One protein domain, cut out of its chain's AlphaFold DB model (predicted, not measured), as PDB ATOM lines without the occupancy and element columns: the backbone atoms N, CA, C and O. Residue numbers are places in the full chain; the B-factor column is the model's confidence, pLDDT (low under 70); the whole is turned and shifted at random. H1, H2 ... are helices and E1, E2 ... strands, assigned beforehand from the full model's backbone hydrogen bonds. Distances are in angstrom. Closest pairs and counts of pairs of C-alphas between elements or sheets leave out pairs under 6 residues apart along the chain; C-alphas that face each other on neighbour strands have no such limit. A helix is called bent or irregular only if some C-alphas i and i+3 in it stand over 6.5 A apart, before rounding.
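Overview. This is residues 279 to 404 of the 782 residues of the protein "Type I-U CRISPR-associated protein Csx17" of Azospirillum thermophilum (UniProt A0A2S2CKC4). A strongly twisted sheet of three strands, drawn out by the long hairpin of E3 and E4, has H3 packed over one face, near the end where E3 begins. H4 sits at the side of H3, H2 lies off the sheet, H1 only grazes it, and residues 279 to 287 stick out as a free arm. The 126 printed residues hold four named helices and four named strands, in the order E1 H1 E2 H2 H3 E3 E4 H4; the sheet runs E2, E3, E4, antiparallel throughout, and the class is mixed, helices and strands. The whole is compact, with a radius of gyration of the C-alphas of 15.4 A and spans of 41 by 36 by 33 A.

Along the chain. Find C-alpha 366 at (23.226, 35.862, -36.429); from there E3, residues 366 to 376, runs 30.8 A. E4, residues 379 to 389, comes back over 29.8 A to C-alpha 389 at (19.200, 35.223, -36.976). E2 is residues 314 to 319, 15.9 A long. H3, residues 348 to 362, spans 19.2 A; it is irregular, with C-alphas 357 and 360 at 9.3 A. Look for H2 at residues 326 to 335, H1 at 305 to 308, and E1 at 286 to 288, which pairs with no named strand. H4, residues 396 to 404, ends at C-alpha 404 at (10.678, 32.621, -58.846).

Arrangement. Start at inner strand E3: across to E2, N 317 and O 368 are 2.8 A apart, within hydrogen-bond range. Across the hairpin of E3 and E4, look at N 383 and O 371, 2.8 A. H3 is on the sheet in two layers, a helix on one face, at a height of 8.6 A; it lies over E3, and runs along the strands, at 18 degrees to E3 on the local plane. The closest C-alphas of H3 and E4 are those of Ala 352 and Arg 388, 7.7 A. H3 and H4 only just touch, with 3 pairs of C-alphas within 8 A, through residues 353 to 357 of H3 alone; the closest are Arg 353 and Val 398, 6.6 A, at a steep tilt of 41 degrees, opposite ways. H2 is only just not on the sheet, with 4 pairs of C-alphas within 10 A, and H2 and H3 are apart. In H2 every O i to N i+4 pair is within hydrogen-bond range; in H3 7 of 11 are, in H4 0 of 5, with 5 of 6 O i to N i+3 pairs, and H1 is too short for an O i to N i+4 pair.

Size, cuts and confidence. The two C-alphas farthest apart are those of Gly 377 and Val 393, 43.3 A. The printed part has no cut; the links E1 to H1 and H2 to H3 are long. Confidence is under 70 at residues 279 to 288, 297 to 310, 358 to 362 and 375 to 378.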
ATOM      1  N   ASN A 279      34.894  31.154 -63.225       30.41
ATOM      2  CA  ASN A 279      35.095  30.163 -64.288       30.41
ATOM      3  C   ASN A 279      34.155  30.448 -65.477       30.41
ATOM      4  O   ASN A 279      32.973  30.722 -65.282       30.41
ATOM      5  N   GLU A 280      34.746  30.407 -66.677       32.66
ATOM      6  CA  GLU A 280      34.169  30.247 -68.024       32.66
ATOM      7  C   GLU A 280      32.874  31.020 -68.354       32.66
ATOM      8  O   GLU A 280      31.773  30.489 -68.268       32.66
ATOM      9  N   SER A 281      33.015  32.288 -68.777       30.83
ATOM     10  CA  SER A 281      32.248  32.936 -69.882       30.83
ATOM     11  C   SER A 281      32.182  34.470 -69.795       30.83
ATOM     12  O   SER A 281      31.844  35.114 -70.784       30.83
ATOM     13  N   ALA A 282      32.566  35.096 -68.677       34.28
ATOM     14  CA  ALA A 282      32.588  36.558 -68.549       34.28
ATOM     15  C   ALA A 282      33.992  37.060 -68.181       34.28
ATOM     16  O   ALA A 282      34.519  36.728 -67.123       34.28
ATOM     17  N   ARG A 283      34.584  37.892 -69.047       31.06
ATOM     18  CA  ARG A 283      35.945  38.470 -68.964       31.06
ATOM     19  C   ARG A 283      36.231  39.384 -67.749       31.06
ATOM     20  O   ARG A 283      37.253  40.054 -67.750       31.06
ATOM     21  N   GLN A 284      35.393  39.424 -66.713       35.50
ATOM     22  CA  GLN A 284      35.618  40.277 -65.537       35.50
ATOM     23  C   GLN A 284      35.958  39.440 -64.297       35.50
ATOM     24  O   GLN A 284      35.107  38.742 -63.742       35.50
ATOM     25  N   SER A 285      37.223  39.525 -63.872       42.84
ATOM     26  CA  SER A 285      37.662  39.115 -62.531       42.84
ATOM     27  C   SER A 285      37.131  40.131 -61.515       42.84
ATOM     28  O   SER A 285      37.272  41.328 -61.738       42.84
ATOM     29  N   GLY A 286      36.516  39.677 -60.420       54.22
ATOM     30  CA  GLY A 286      36.007  40.549 -59.352       54.22
ATOM     31  C   GLY A 286      36.670  40.253 -58.005       54.22
ATOM     32  O   GLY A 286      37.127  39.129 -57.766       54.22
ATOM     33  N   ALA A 287      36.711  41.239 -57.108       58.75
ATOM     34  CA  ALA A 287      37.073  41.027 -55.706       58.75
ATOM     35  C   ALA A 287      35.854  40.539 -54.921       58.75
ATOM     36  O   ALA A 287      34.735  41.007 -55.136       58.75
ATOM     37  N   SER A 288      36.080  39.611 -53.998       66.56
ATOM     38  CA  SER A 288      35.122  39.273 -52.952       66.56
ATOM     39  C   SER A 288      35.696  39.764 -51.637       66.56
ATOM     40  O   SER A 288      36.777  39.347 -51.220       66.56
ATOM     41  N   PHE A 289      34.955  40.663 -51.003       79.88
ATOM     42  CA  PHE A 289      35.244  41.117 -49.653       79.88
ATOM     43  C   PHE A 289      34.390  40.312 -48.674       79.88
ATOM     44  O   PHE A 289      33.227  40.029 -49.001       79.88
ATOM     45  N   PRO A 290      34.936  39.919 -47.509       84.75
ATOM     46  CA  PRO A 290      34.209  39.074 -46.580       84.75
ATOM     47  C   PRO A 290      32.853  39.674 -46.205       84.75
ATOM     48  O   PRO A 290      32.747  40.848 -45.850       84.75
ATOM     49  N   PHE A 291      31.811  38.860 -46.341       89.06
ATOM     50  CA  PHE A 291      30.427  39.166 -45.986       89.06
ATOM     51  C   PHE A 291      29.882  40.493 -46.536       89.06
ATOM     52  O   PHE A 291      29.043  41.143 -45.913       89.06
ATOM     53  N   THR A 292      30.361  40.897 -47.711       89.19
ATOM     54  CA  THR A 292      29.973  42.148 -48.361       89.19
ATOM     55  C   THR A 292      29.243  41.862 -49.668       89.19
ATOM     56  O   THR A 292      29.714  41.071 -50.486       89.19
ATOM     57  N   VAL A 293      28.104  42.518 -49.874       88.06
ATOM     58  CA  VAL A 293      27.251  42.379 -51.066       88.06
ATOM     59  C   VAL A 293      26.811  43.746 -51.584       88.06
ATOM     60  O   VAL A 293      27.010  44.765 -50.918       88.06
ATOM     61  N   LYS A 294      26.217  43.795 -52.783       84.12
ATOM     62  CA  LYS A 294      25.627  45.039 -53.284       84.12
ATOM     63  C   LYS A 294      24.488  45.466 -52.352       84.12
ATOM     64  O   LYS A 294      23.654  44.640 -51.985       84.12
ATOM     65  N   ALA A 295      24.447  46.754 -52.017       79.69
ATOM     66  CA  ALA A 295      23.330  47.326 -51.286       79.69
ATOM     67  C   ALA A 295      22.028  47.182 -52.088       79.69
ATOM     68  O   ALA A 295      21.975  47.472 -53.286       79.69
ATOM     69  N   THR A 296      20.987  46.729 -51.400       70.75
ATOM     70  CA  THR A 296      19.603  46.727 -51.874       70.75
ATOM     71  C   THR A 296      18.725  47.154 -50.708       70.75
ATOM     72  O   THR A 296      18.863  46.607 -49.620       70.75
ATOM     73  N   GLY A 297      17.798  48.078 -50.924       63.03
ATOM     74  CA  GLY A 297      16.822  48.565 -49.951       63.03
ATOM     75  C   GLY A 297      15.837  47.494 -49.480       63.03
ATOM     76  O   GLY A 297      15.021  47.746 -48.604       63.03
ATOM     77  N   ALA A 298      15.892  46.280 -50.034       62.34
ATOM     78  CA  ALA A 298      15.106  45.142 -49.572       62.34
ATOM     79  C   ALA A 298      15.353  44.836 -48.081       62.34
ATOM     80  O   ALA A 298      16.492  44.672 -47.622       62.34
ATOM     81  N   GLY A 299      14.271  44.730 -47.313       55.06
ATOM     82  CA  GLY A 299      14.324  44.484 -45.876       55.06
ATOM     83  C   GLY A 299      14.874  45.672 -45.085       55.06
ATOM     84  O   GLY A 299      15.392  45.463 -43.984       55.06
ATOM     85  N   TRP A 300      14.796  46.883 -45.647       65.81
ATOM     86  CA  TRP A 300      15.117  48.141 -44.988       65.81
ATOM     87  C   TRP A 300      14.147  49.253 -45.421       65.81
ATOM     88  O   TRP A 300      14.196  49.746 -46.539       65.81
ATOM     89  N   GLY A 301      13.284  49.712 -44.511       54.69
ATOM     90  CA  GLY A 301      12.291  50.754 -44.819       54.69
ATOM     91  C   GLY A 301      12.841  52.180 -44.968       54.69
ATOM     92  O   GLY A 301      12.047  53.105 -45.103       54.69
ATOM     93  N   GLY A 302      14.163  52.376 -44.878       52.78
ATOM     94  CA  GLY A 302      14.802  53.695 -44.800       52.78
ATOM     95  C   GLY A 302      15.598  54.138 -46.032       52.78
ATOM     96  O   GLY A 302      16.096  55.259 -46.006       52.78
ATOM     97  N   ILE A 303      15.721  53.306 -47.075       58.88
ATOM     98  CA  ILE A 303      16.321  53.692 -48.364       58.88
ATOM     99  C   ILE A 303      15.309  53.539 -49.484       58.88
ATOM    100  O   ILE A 303      14.655  52.499 -49.612       58.88
ATOM    101  N   GLY A 304      15.190  54.577 -50.310       58.34
ATOM    102  CA  GLY A 304      14.487  54.475 -51.578       58.34
ATOM    103  C   GLY A 304      15.345  53.750 -52.611       58.34
ATOM    104  O   GLY A 304      16.566  53.743 -52.529       58.34
ATOM    105  N   VAL A 305      14.719  53.187 -53.646       59.41
ATOM    106  CA  VAL A 305      15.440  52.572 -54.783       59.41
ATOM    107  C   VAL A 305      16.460  53.539 -55.411       59.41
ATOM    108  O   VAL A 305      17.461  53.103 -55.964       59.41
ATOM    109  N   GLU A 306      16.212  54.845 -55.315       62.22
ATOM    110  CA  GLU A 306      17.065  55.909 -55.860       62.22
ATOM    111  C   GLU A 306      18.363  56.097 -55.055       62.22
ATOM    112  O   GLU A 306      19.391  56.421 -55.638       62.22
ATOM    113  N   ASP A 307      18.356  55.779 -53.758       60.81
ATOM    114  CA  ASP A 307      19.530  55.892 -52.884       60.81
ATOM    115  C   ASP A 307      20.450  54.651 -52.969       60.81
ATOM    116  O   ASP A 307      21.534  54.618 -52.381       60.81
ATOM    117  N   GLU A 308      20.033  53.593 -53.680       68.56
ATOM    118  CA  GLU A 308      20.803  52.347 -53.820       68.56
ATOM    119  C   GLU A 308      22.055  52.498 -54.674       68.56
ATOM    120  O   GLU A 308      23.041  51.799 -54.436       68.56
ATOM    121  N   ASP A 309      21.999  53.359 -55.691       64.69
ATOM    122  CA  ASP A 309      23.132  53.584 -56.586       64.69
ATOM    123  C   ASP A 309      24.206  54.462 -55.919       64.69
ATOM    124  O   ASP A 309      25.391  54.301 -56.219       64.69
ATOM    125  N   ASP A 310      23.812  55.302 -54.955       69.50
ATOM    126  CA  ASP A 310      24.733  56.086 -54.126       69.50
ATOM    127  C   ASP A 310      25.304  55.275 -52.950       69.50
ATOM    128  O   ASP A 310      26.387  55.590 -52.440       69.50
ATOM    129  N   ALA A 311      24.615  54.210 -52.519       75.25
ATOM    130  CA  ALA A 311      25.083  53.303 -51.478       75.25
ATOM    131  C   ALA A 311      26.266  52.441 -51.951       75.25
ATOM    132  O   ALA A 311      26.259  51.833 -53.021       75.25
ATOM    133  N   ARG A 312      27.299  52.326 -51.111       78.81
ATOM    134  CA  ARG A 312      28.551  51.658 -51.495       78.81
ATOM    135  C   ARG A 312      28.433  50.139 -51.506       78.81
ATOM    136  O   ARG A 312      28.908  49.482 -52.429       78.81
ATOM    137  N   ALA A 313      27.875  49.589 -50.433       86.81
ATOM    138  CA  ALA A 313      27.700  48.159 -50.218       86.81
ATOM    139  C   ALA A 313      26.839  47.902 -48.977       86.81
ATOM    140  O   ALA A 313      26.554  48.811 -48.194       86.81
ATOM    141  N   GLU A 314      26.493  46.638 -48.775       89.69
ATOM    142  CA  GLU A 314      25.952  46.119 -47.528       89.69
ATOM    143  C   GLU A 314      26.951  45.132 -46.910       89.69
ATOM    144  O   GLU A 314      27.440  44.228 -47.593       89.69
ATOM    145  N   PHE A 315      27.262  45.310 -45.626       91.50
ATOM    146  CA  PHE A 315      28.135  44.435 -44.846       91.50
ATOM    147  C   PHE A 315      27.334  43.657 -43.805       91.50
ATOM    148  O   PHE A 315      26.508  44.219 -43.084       91.50
ATOM    149  N   TRP A 316      27.605  42.360 -43.722       93.00
ATOM    150  CA  TRP A 316      26.942  41.423 -42.827       93.00
ATOM    151  C   TRP A 316      27.942  40.928 -41.784       93.00
ATOM    152  O   TRP A 316      28.668  39.965 -42.009       93.00
ATOM    153  N   ALA A 317      27.982  41.584 -40.628       94.12
ATOM    154  CA  ALA A 317      28.891  41.236 -39.544       94.12
ATOM    155  C   ALA A 317      28.434  39.944 -38.840       94.12
ATOM    156  O   ALA A 317      27.354  39.940 -38.241       94.12
ATOM    157  N   PRO A 318      29.210  38.849 -38.892       94.06
ATOM    158  CA  PRO A 318      28.854  37.595 -38.234       94.06
ATOM    159  C   PRO A 318      28.891  37.731 -36.707       94.06
ATOM    160  O   PRO A 318      29.829  38.303 -36.149       94.06
ATOM    161  N   LEU A 319      27.889  37.158 -36.041       94.69
ATOM    162  CA  LEU A 319      27.756  37.052 -34.590       94.69
ATOM    163  C   LEU A 319      27.655  35.574 -34.200       94.69
ATOM    164  O   LEU A 319      26.785  34.846 -34.683       94.69
ATOM    165  N   TRP A 320      28.538  35.148 -33.308       94.38
ATOM    166  CA  TRP A 320      28.637  33.787 -32.789       94.38
ATOM    167  C   TRP A 320      28.598  33.798 -31.260       94.38
ATOM    168  O   TRP A 320      29.149  34.697 -30.628       94.38
ATOM    169  N   SER A 321      27.973  32.788 -30.666       92.94
ATOM    170  CA  SER A 321      27.828  32.633 -29.211       92.94
ATOM    171  C   SER A 321      28.852  31.686 -28.590       92.94
ATOM    172  O   SER A 321      29.025  31.670 -27.372       92.94
ATOM    173  N   ARG A 322      29.540  30.877 -29.404       93.12
ATOM    174  CA  ARG A 322      30.542  29.912 -28.931       93.12
ATOM    175  C   ARG A 322      31.926  30.561 -28.885       93.12
ATOM    176  O   ARG A 322      32.308  31.153 -29.885       93.12
ATOM    177  N   PRO A 323      32.709  30.417 -27.803       95.50
ATOM    178  CA  PRO A 323      34.064  30.963 -27.752       95.50
ATOM    179  C   PRO A 323      34.905  30.507 -28.952       95.50
ATOM    180  O   PRO A 323      35.050  29.303 -29.157       95.50
ATOM    181  N   ALA A 324      35.453  31.464 -29.704       95.31
ATOM    182  CA  ALA A 324      36.285  31.218 -30.879       95.31
ATOM    183  C   ALA A 324      37.593  32.011 -30.792       95.31
ATOM    184  O   ALA A 324      37.604  33.177 -30.388       95.31
ATOM    185  N   THR A 325      38.697  31.370 -31.150       95.06
ATOM    186  CA  THR A 325      40.041  31.953 -31.121       95.06
ATOM    187  C   THR A 325      40.264  32.943 -32.259       95.06
ATOM    188  O   THR A 325      39.605  32.883 -33.299       95.06
ATOM    189  N   ALA A 326      41.244  33.837 -32.109       91.12
ATOM    190  CA  ALA A 326      41.618  34.765 -33.178       91.12
ATOM    191  C   ALA A 326      41.990  34.039 -34.489       91.12
ATOM    192  O   ALA A 326      41.663  34.521 -35.574       91.12
ATOM    193  N   ALA A 327      42.624  32.864 -34.398       90.88
ATOM    194  CA  ALA A 327      42.983  32.044 -35.553       90.88
ATOM    195  C   ALA A 327      41.747  31.476 -36.275       90.88
ATOM    196  O   ALA A 327      41.649  31.587 -37.498       90.88
ATOM    197  N   GLU A 328      40.781  30.932 -35.527       91.88
ATOM    198  CA  GLU A 328      39.516  30.429 -36.081       91.88
ATOM    199  C   GLU A 328      38.715  31.552 -36.751       91.88
ATOM    200  O   GLU A 328      38.228  31.383 -37.870       91.88
ATOM    201  N   ILE A 329      38.636  32.726 -36.114       91.44
ATOM    202  CA  ILE A 329      37.952  33.893 -36.684       91.44
ATOM    203  C   ILE A 329      38.657  34.385 -37.946       91.44
ATOM    204  O   ILE A 329      37.994  34.630 -38.951       91.44
ATOM    205  N   ARG A 330      39.989  34.478 -37.948       88.94
ATOM    206  CA  ARG A 330      40.766  34.862 -39.136       88.94
ATOM    207  C   ARG A 330      40.511  33.909 -40.304       88.94
ATOM    208  O   ARG A 330      40.275  34.372 -41.417       88.94
ATOM    209  N   GLN A 331      40.521  32.598 -40.059       87.88
ATOM    210  CA  GLN A 331      40.231  31.600 -41.091       87.88
ATOM    211  C   GLN A 331      38.794  31.735 -41.615       87.88
ATOM    212  O   GLN A 331      38.574  31.760 -42.825       87.88
ATOM    213  N   PHE A 332      37.822  31.893 -40.717       87.38
ATOM    214  CA  PHE A 332      36.418  32.061 -41.079       87.38
ATOM    215  C   PHE A 332      36.161  33.336 -41.901       87.38
ATOM    216  O   PHE A 332      35.452  33.291 -42.908       87.38
ATOM    217  N   LEU A 333      36.753  34.469 -41.509       87.62
ATOM    218  CA  LEU A 333      36.639  35.730 -42.243       87.62
ATOM    219  C   LEU A 333      37.346  35.654 -43.605       87.62
ATOM    220  O   LEU A 333      36.810  36.170 -44.581       87.62
ATOM    221  N   ALA A 334      38.482  34.957 -43.712       81.81
ATOM    222  CA  ALA A 334      39.173  34.746 -44.988       81.81
ATOM    223  C   ALA A 334      38.339  33.924 -45.992       81.81
ATOM    224  O   ALA A 334      38.377  34.181 -47.197       81.81
ATOM    225  N   GLU A 335      37.534  32.972 -45.510       80.00
ATOM    226  CA  GLU A 335      36.548  32.265 -46.337       80.00
ATOM    227  C   GLU A 335      35.334  33.130 -46.709       80.00
ATOM    228  O   GLU A 335      34.640  32.792 -47.668       80.00
ATOM    229  N   GLY A 336      35.077  34.201 -45.945       73.00
ATOM    230  CA  GLY A 336      33.809  34.894 -45.682       73.00
ATOM    231  C   GLY A 336      32.871  35.162 -46.859       73.00
ATOM    232  O   GLY A 336      32.599  36.306 -47.216       73.00
ATOM    233  N   ARG A 337      32.314  34.107 -47.450       75.75
ATOM    234  CA  ARG A 337      31.399  34.170 -48.591       75.75
ATOM    235  C   ARG A 337      30.101  33.467 -48.255       75.75
ATOM    236  O   ARG A 337      30.082  32.285 -47.921       75.75
ATOM    237  N   ALA A 338      29.003  34.186 -48.436       82.62
ATOM    238  CA  ALA A 338      27.688  33.579 -48.519       82.62
ATOM    239  C   ALA A 338      27.536  32.937 -49.904       82.62
ATOM    240  O   ALA A 338      27.611  33.631 -50.921       82.62
ATOM    241  N   VAL A 339      27.369  31.614 -49.950       82.62
ATOM    242  CA  VAL A 339      27.202  30.856 -51.197       82.62
ATOM    243  C   VAL A 339      25.766  30.361 -51.297       82.62
ATOM    244  O   VAL A 339      25.273  29.673 -50.409       82.62
ATOM    245  N   LEU A 340      25.117  30.687 -52.409       82.31
ATOM    246  CA  LEU A 340      23.782  30.243 -52.776       82.31
ATOM    247  C   LEU A 340      23.863  29.529 -54.128       82.31
ATOM    248  O   LEU A 340      24.343  30.097 -55.108       82.31
ATOM    249  N   ASN A 341      23.410  28.275 -54.192       78.00
ATOM    250  CA  ASN A 341      23.408  27.469 -55.424       78.00
ATOM    251  C   ASN A 341      24.785  27.421 -56.126       78.00
ATOM    252  O   ASN A 341      24.885  27.582 -57.342       78.00
ATOM    253  N   GLY A 342      25.862  27.265 -55.348       77.94
ATOM    254  CA  GLY A 342      27.236  27.206 -55.863       77.94
ATOM    255  C   GLY A 342      27.818  28.549 -56.323       77.94
ATOM    256  O   GLY A 342      28.928  28.576 -56.853       77.94
ATOM    257  N   ARG A 343      27.113  29.672 -56.121       81.31
ATOM    258  CA  ARG A 343      27.576  31.025 -56.467       81.31
ATOM    259  C   ARG A 343      27.595  31.933 -55.244       81.31
ATOM    260  O   ARG A 343      26.761  31.801 -54.358       81.31
ATOM    261  N   THR A 344      28.522  32.885 -55.204       83.19
ATOM    262  CA  THR A 344      28.521  33.928 -54.169       83.19
ATOM    263  C   THR A 344      27.280  34.810 -54.306       83.19
ATOM    264  O   THR A 344      26.924  35.197 -55.423       83.19
ATOM    265  N   ALA A 345      26.639  35.112 -53.177       86.56
ATOM    266  CA  ALA A 345      25.503  36.021 -53.101       86.56
ATOM    267  C   ALA A 345      25.875  37.417 -53.622       86.56
ATOM    268  O   ALA A 345      26.947  37.941 -53.316       86.56
ATOM    269  N   ARG A 346      24.989  38.012 -54.423       83.81
ATOM    270  CA  ARG A 346      25.212  39.309 -55.084       83.81
ATOM    271  C   ARG A 346      24.654  40.493 -54.305       83.81
ATOM    272  O   ARG A 346      25.196  41.590 -54.411       83.81
ATOM    273  N   ASP A 347      23.577  40.277 -53.562       86.44
ATOM    274  CA  ASP A 347      22.843  41.308 -52.831       86.44
ATOM    275  C   ASP A 347      22.324  40.799 -51.479       86.44
ATOM    276  O   ASP A 347      22.520  39.632 -51.123       86.44
ATOM    277  N   GLY A 348      21.675  41.686 -50.719       87.75
ATOM    278  CA  GLY A 348      21.152  41.374 -49.391       87.75
ATOM    279  C   GLY A 348      20.109  40.251 -49.377       87.75
ATOM    280  O   GLY A 348      20.095  39.465 -48.433       87.75
ATOM    281  N   LEU A 349      19.273  40.116 -50.416       88.31
ATOM    282  CA  LEU A 349      18.271  39.045 -50.491       88.31
ATOM    283  C   LEU A 349      18.929  37.682 -50.742       88.31
ATOM    284  O   LEU A 349      18.609  36.702 -50.066       88.31
ATOM    285  N   GLU A 350      19.870  37.602 -51.686       88.81
ATOM    286  CA  GLU A 350      20.651  36.382 -51.916       88.81
ATOM    287  C   GLU A 350      21.484  36.009 -50.679       88.81
ATOM    288  O   GLU A 350      21.576  34.827 -50.342       88.81
ATOM    289  N   PHE A 351      22.041  36.998 -49.966       90.81
ATOM    290  CA  PHE A 351      22.780  36.761 -48.726       90.81
ATOM    291  C   PHE A 351      21.865  36.213 -47.631       90.81
ATOM    292  O   PHE A 351      22.200  35.209 -47.008       90.81
ATOM    293  N   ALA A 352      20.693  36.822 -47.423       90.12
ATOM    294  CA  ALA A 352      19.721  36.370 -46.430       90.12
ATOM    295  C   ALA A 352      19.287  34.918 -46.686       90.12
ATOM    296  O   ALA A 352      19.226  34.107 -45.764       90.12
ATOM    297  N   ARG A 353      19.079  34.552 -47.955       88.44
ATOM    298  CA  ARG A 353      18.771  33.171 -48.356       88.44
ATOM    299  C   ARG A 353      19.923  32.215 -48.105       88.44
ATOM    300  O   ARG A 353      19.693  31.124 -47.593       88.44
ATOM    301  N   ALA A 354      21.146  32.604 -48.458       88.12
ATOM    302  CA  ALA A 354      22.329  31.800 -48.180       88.12
ATOM    303  C   ALA A 354      22.489  31.577 -46.670       88.12
ATOM    304  O   ALA A 354      22.675  30.441 -46.246       88.12
ATOM    305  N   ALA A 355      22.345  32.630 -45.860       87.62
ATOM    306  CA  ALA A 355      22.405  32.556 -44.403       87.62
ATOM    307  C   ALA A 355      21.312  31.639 -43.831       87.62
ATOM    308  O   ALA A 355      21.606  30.799 -42.983       87.62
ATOM    309  N   ALA A 356      20.082  31.731 -44.343       84.31
ATOM    310  CA  ALA A 356      18.989  30.852 -43.940       84.31
ATOM    311  C   ALA A 356      19.215  29.384 -44.355       84.31
ATOM    312  O   ALA A 356      18.817  28.479 -43.627       84.31
ATOM    313  N   ALA A 357      19.862  29.134 -45.499       76.06
ATOM    314  CA  ALA A 357      20.141  27.790 -46.012       76.06
ATOM    315  C   ALA A 357      21.386  27.126 -45.389       76.06
ATOM    316  O   ALA A 357      21.439  25.902 -45.297       76.06
ATOM    317  N   LEU A 358      22.382  27.916 -44.971       68.12
ATOM    318  CA  LEU A 358      23.646  27.451 -44.377       68.12
ATOM    319  C   LEU A 358      23.451  26.767 -43.014       68.12
ATOM    320  O   LEU A 358      24.261  25.922 -42.621       68.12
ATOM    321  N   GLY A 359      22.386  27.124 -42.294       60.00
ATOM    322  CA  GLY A 359      22.155  26.696 -40.921       60.00
ATOM    323  C   GLY A 359      23.239  27.177 -39.945       60.00
ATOM    324  O   GLY A 359      24.188  27.867 -40.320       60.00
ATOM    325  N   THR A 360      23.167  26.754 -38.681       59.22
ATOM    326  CA  THR A 360      24.208  27.033 -37.665       59.22
ATOM    327  C   THR A 360      25.490  26.207 -37.862       59.22
ATOM    328  O   THR A 360      26.357  26.183 -36.989       59.22
ATOM    329  N   SER A 361      25.648  25.536 -39.011       60.16
ATOM    330  CA  SER A 361      26.756  24.615 -39.318       60.16
ATOM    331  C   SER A 361      28.148  25.256 -39.231       60.16
ATOM    332  O   SER A 361      29.138  24.548 -39.065       60.16
ATOM    333  N   ARG A 362      28.225  26.593 -39.285       68.88
ATOM    334  CA  ARG A 362      29.460  27.382 -39.127       68.88
ATOM    335  C   ARG A 362      29.601  28.078 -37.766       68.88
ATOM    336  O   ARG A 362      30.440  28.958 -37.626       68.88
ATOM    337  N   GLY A 363      28.772  27.733 -36.778       81.25
ATOM    338  CA  GLY A 363      28.809  28.340 -35.439       81.25
ATOM    339  C   GLY A 363      28.336  29.797 -35.381       81.25
ATOM    340  O   GLY A 363      28.570  30.466 -34.379       81.25
ATOM    341  N   ILE A 364      27.687  30.285 -36.444       88.75
ATOM    342  CA  ILE A 364      27.104  31.628 -36.519       88.75
ATOM    343  C   ILE A 364      25.637  31.567 -36.111       88.75
ATOM    344  O   ILE A 364      24.871  30.780 -36.668       88.75
ATOM    345  N   ASP A 365      25.253  32.437 -35.183       90.19
ATOM    346  CA  ASP A 365      23.888  32.540 -34.660       90.19
ATOM    347  C   ASP A 365      23.117  33.700 -35.291       90.19
ATOM    348  O   ASP A 365      21.886  33.687 -35.360       90.19
ATOM    349  N   ALA A 366      23.829  34.731 -35.749       92.44
ATOM    350  CA  ALA A 366      23.226  35.862 -36.429       92.44
ATOM    351  C   ALA A 366      24.231  36.636 -37.289       92.44
ATOM    352  O   ALA A 366      25.440  36.508 -37.140       92.44
ATOM    353  N   PHE A 367      23.712  37.509 -38.142       93.56
ATOM    354  CA  PHE A 367      24.458  38.561 -38.810       93.56
ATOM    355  C   PHE A 367      23.856  39.923 -38.463       93.56
ATOM    356  O   PHE A 367      22.644  40.123 -38.584       93.56
ATOM    357  N   GLN A 368      24.689  40.875 -38.056       94.31
ATOM    358  CA  GLN A 368      24.310  42.279 -37.958       94.31
ATOM    359  C   GLN A 368      24.560  42.959 -39.308       94.31
ATOM    360  O   GLN A 368      25.676  42.946 -39.820       94.31
ATOM    361  N   ARG A 369      23.517  43.544 -39.898       92.62
ATOM    362  CA  ARG A 369      23.592  44.178 -41.220       92.62
ATOM    363  C   ARG A 369      23.924  45.658 -41.096       92.62
ATOM    364  O   ARG A 369      23.357  46.339 -40.234       92.62
ATOM    365  N   TYR A 370      24.750  46.157 -42.009       90.75
ATOM    366  CA  TYR A 370      25.039  47.580 -42.189       90.75
ATOM    367  C   TYR A 370      24.977  47.943 -43.666       90.75
ATOM    368  O   TYR A 370      25.616  47.293 -44.488       90.75
ATOM    369  N   GLY A 371      24.254  49.006 -43.996       89.06
ATOM    370  CA  GLY A 371      24.321  49.647 -45.304       89.06
ATOM    371  C   GLY A 371      25.294  50.814 -45.233       89.06
ATOM    372  O   GLY A 371      25.211  51.612 -44.302       89.06
ATOM    373  N   PHE A 372      26.206  50.929 -46.194       87.31
ATOM    374  CA  PHE A 372      27.064  52.106 -46.336       87.31
ATOM    375  C   PHE A 372      26.358  53.142 -47.209       87.31
ATOM    376  O   PHE A 372      26.368  53.037 -48.435       87.31
ATOM    377  N   VAL A 373      25.741  54.130 -46.564       82.56
ATOM    378  CA  VAL A 373      24.811  55.088 -47.184       82.56
ATOM    379  C   VAL A 373      25.447  56.468 -47.249       82.56
ATOM    380  O   VAL A 373      26.066  56.906 -46.279       82.56
ATOM    381  N   MET A 374      25.269  57.163 -48.368       80.94
ATOM    382  CA  MET A 374      25.735  58.536 -48.556       80.94
ATOM    383  C   MET A 374      24.772  59.513 -47.858       80.94
ATOM    384  O   MET A 374      23.563  59.414 -48.043       80.94
ATOM    385  N   ARG A 375      25.271  60.440 -47.026       66.19
ATOM    386  CA  ARG A 375      24.407  61.415 -46.308       66.19
ATOM    387  C   ARG A 375      24.722  62.888 -46.560       66.19
ATOM    388  O   ARG A 375      23.815  63.707 -46.470       66.19
ATOM    389  N   ALA A 376      25.974  63.244 -46.854       58.62
ATOM    390  CA  ALA A 376      26.370  64.633 -47.100       58.62
ATOM    391  C   ALA A 376      27.631  64.699 -47.976       58.62
ATOM    392  O   ALA A 376      28.759  64.577 -47.494       58.62
ATOM    393  N   GLY A 377      27.455  64.871 -49.288       66.56
ATOM    394  CA  GLY A 377      28.571  64.760 -50.230       66.56
ATOM    395  C   GLY A 377      29.207  63.366 -50.173       66.56
ATOM    396  O   GLY A 377      28.515  62.382 -49.965       66.56
ATOM    397  N   LYS A 378      30.532  63.260 -50.328       66.62
ATOM    398  CA  LYS A 378      31.256  61.973 -50.452       66.62
ATOM    399  C   LYS A 378      31.477  61.193 -49.141       66.62
ATOM    400  O   LYS A 378      32.340  60.320 -49.126       66.62
ATOM    401  N   ALA A 379      30.767  61.527 -48.062       72.75
ATOM    402  CA  ALA A 379      30.886  60.855 -46.768       72.75
ATOM    403  C   ALA A 379      29.821  59.762 -46.611       72.75
ATOM    404  O   ALA A 379      28.624  60.016 -46.808       72.75
ATOM    405  N   TYR A 380      30.269  58.565 -46.235       83.00
ATOM    406  CA  TYR A 380      29.414  57.403 -46.011       83.00
ATOM    407  C   TYR A 380      29.138  57.185 -44.524       83.00
ATOM    408  O   TYR A 380      29.923  57.564 -43.664       83.00
ATOM    409  N   LEU A 381      28.014  56.541 -44.212       85.19
ATOM    410  CA  LEU A 381      27.667  56.088 -42.867       85.19
ATOM    411  C   LEU A 381      27.272  54.613 -42.908       85.19
ATOM    412  O   LEU A 381      26.375  54.233 -43.662       85.19
ATOM    413  N   ALA A 382      27.905  53.799 -42.064       88.94
ATOM    414  CA  ALA A 382      27.537  52.410 -41.814       88.94
ATOM    415  C   ALA A 382      26.262  52.369 -40.961       88.94
ATOM    416  O   ALA A 382      26.296  52.291 -39.731       88.94
ATOM    417  N   THR A 383      25.119  52.466 -41.629       86.94
ATOM    418  CA  THR A 383      23.796  52.511 -41.007       86.94
ATOM    419  C   THR A 383      23.343  51.090 -40.670       86.94
ATOM    420  O   THR A 383      23.247  50.268 -41.582       86.94
ATOM    421  N   PRO A 384      23.047  50.766 -39.398       87.94
ATOM    422  CA  PRO A 384      22.527  49.452 -39.034       87.94
ATOM    423  C   PRO A 384      21.180  49.178 -39.721       87.94
ATOM    424  O   PRO A 384      20.245  49.963 -39.583       87.94
ATOM    425  N   LEU A 385      21.064  48.054 -40.435       86.44
ATOM    426  CA  LEU A 385      19.842  47.652 -41.164       86.44
ATOM    427  C   LEU A 385      19.016  46.591 -40.421       86.44
ATOM    428  O   LEU A 385      18.022  46.086 -40.938       86.44
ATOM    429  N   GLY A 386      19.459  46.214 -39.223       87.75
ATOM    430  CA  GLY A 386      18.856  45.165 -38.404       87.75
ATOM    431  C   GLY A 386      19.687  43.884 -38.340       87.75
ATOM    432  O   GLY A 386      20.700  43.723 -39.023       87.75
ATOM    433  N   ARG A 387      19.261  42.972 -37.466       90.50
ATOM    434  CA  ARG A 387      19.928  41.694 -37.206       90.50
ATOM    435  C   ARG A 387      19.161  40.552 -37.854       90.50
ATOM    436  O   ARG A 387      17.940  40.499 -37.750       90.50
ATOM    437  N   ARG A 388      19.882  39.614 -38.464       89.88
ATOM    438  CA  ARG A 388      19.323  38.398 -39.061       89.88
ATOM    439  C   ARG A 388      19.807  37.186 -38.308       89.88
ATOM    440  O   ARG A 388      21.006  36.939 -38.262       89.88
ATOM    441  N   ARG A 389      18.881  36.458 -37.694       89.25
ATOM    442  CA  ARG A 389      19.200  35.223 -36.976       89.25
ATOM    443  C   ARG A 389      19.376  34.078 -37.964       89.25
ATOM    444  O   ARG A 389      18.660  33.996 -38.957       89.25
ATOM    445  N   VAL A 390      20.308  33.192 -37.653       87.75
ATOM    446  CA  VAL A 390      20.553  31.950 -38.379       87.75
ATOM    447  C   VAL A 390      20.074  30.808 -37.493       87.75
ATOM    448  O   VAL A 390      20.468  30.699 -36.335       87.75
ATOM    449  N   THR A 391      19.192  29.962 -38.018       83.94
ATOM    450  CA  THR A 391      18.676  28.790 -37.301       83.94
ATOM    451  C   THR A 391      19.263  27.507 -37.853       83.94
ATOM    452  O   THR A 391      19.632  27.440 -39.017       83.94
ATOM    453  N   ALA A 392      19.329  26.458 -37.029       79.31
ATOM    454  CA  ALA A 392      19.842  25.153 -37.454       79.31
ATOM    455  C   ALA A 392      19.043  24.554 -38.625       79.31
ATOM    456  O   ALA A 392      19.604  23.859 -39.469       79.31
ATOM    457  N   VAL A 393      17.740  24.843 -38.678       80.69
ATOM    458  CA  VAL A 393      16.836  24.419 -39.748       80.69
ATOM    459  C   VAL A 393      16.399  25.648 -40.535       80.69
ATOM    460  O   VAL A 393      15.932  26.627 -39.949       80.69
ATOM    461  N   ALA A 394      16.551  25.584 -41.858       79.62
ATOM    462  CA  ALA A 394      16.088  26.624 -42.766       79.62
ATOM    463  C   ALA A 394      14.549  26.710 -42.744       79.62
ATOM    464  O   ALA A 394      13.887  25.665 -42.803       79.62
ATOM    465  N   PRO A 395      13.953  27.917 -42.718       82.56
ATOM    466  CA  PRO A 395      12.506  28.062 -42.816       82.56
ATOM    467  C   PRO A 395      11.986  27.424 -44.113       82.56
ATOM    468  O   PRO A 395      12.531  27.696 -45.190       82.56
ATOM    469  N   PRO A 396      10.905  26.621 -44.068       87.44
ATOM    470  CA  PRO A 396      10.342  26.001 -45.269       87.44
ATOM    471  C   PRO A 396       9.963  27.013 -46.360       87.44
ATOM    472  O   PRO A 396      10.008  26.679 -47.545       87.44
ATOM    473  N   ALA A 397       9.618  28.241 -45.954       90.75
ATOM    474  CA  ALA A 397       9.253  29.348 -46.830       90.75
ATOM    475  C   ALA A 397      10.418  29.854 -47.703       90.75
ATOM    476  O   ALA A 397      10.178  30.263 -48.836       90.75
ATOM    477  N   VAL A 398      11.682  29.761 -47.259       89.56
ATOM    478  CA  VAL A 398      12.852  30.216 -48.048       89.56
ATOM    479  C   VAL A 398      12.967  29.470 -49.371       89.56
ATOM    480  O   VAL A 398      13.335  30.049 -50.396       89.56
ATOM    481  N   ALA A 399      12.631  28.179 -49.358       89.38
ATOM    482  CA  ALA A 399      12.709  27.325 -50.535       89.38
ATOM    483  C   ALA A 399      11.760  27.782 -51.656       89.38
ATOM    484  O   ALA A 399      12.035  27.514 -52.822       89.38
ATOM    485  N   LEU A 400      10.682  28.500 -51.318       94.19
ATOM    486  CA  LEU A 400       9.706  29.009 -52.280       94.19
ATOM    487  C   LEU A 400      10.317  30.040 -53.239       94.19
ATOM    488  O   LEU A 400       9.949  30.088 -54.410       94.19
ATOM    489  N   ILE A 401      11.298  30.827 -52.775       94.00
ATOM    490  CA  ILE A 401      11.942  31.875 -53.583       94.00
ATOM    491  C   ILE A 401      12.641  31.277 -54.815       94.00
ATOM    492  O   ILE A 401      12.681  31.918 -55.861       94.00
ATOM    493  N   ALA A 402      13.150  30.043 -54.718       90.62
ATOM    494  CA  ALA A 402      13.837  29.380 -55.825       90.62
ATOM    495  C   ALA A 402      12.937  29.201 -57.062       90.62
ATOM    496  O   ALA A 402      13.421  29.315 -58.183       90.62
ATOM    497  N   GLU A 403      11.628  29.003 -56.872       92.38
ATOM    498  CA  GLU A 403      10.669  28.851 -57.978       92.38
ATOM    499  C   GLU A 403      10.502  30.153 -58.785       92.38
ATOM    500  O   GLU A 403      10.230  30.115 -59.981       92.38
ATOM    501  N   LEU A 404      10.718  31.320 -58.163       93.62
ATOM    502  CA  LEU A 404      10.678  32.621 -58.846       93.62
ATOM    503  C   LEU A 404      11.968  32.930 -59.618       93.62
ATOM    504  O   LEU A 404      11.997  33.845 -60.442       93.62
TER     505      LEU A 404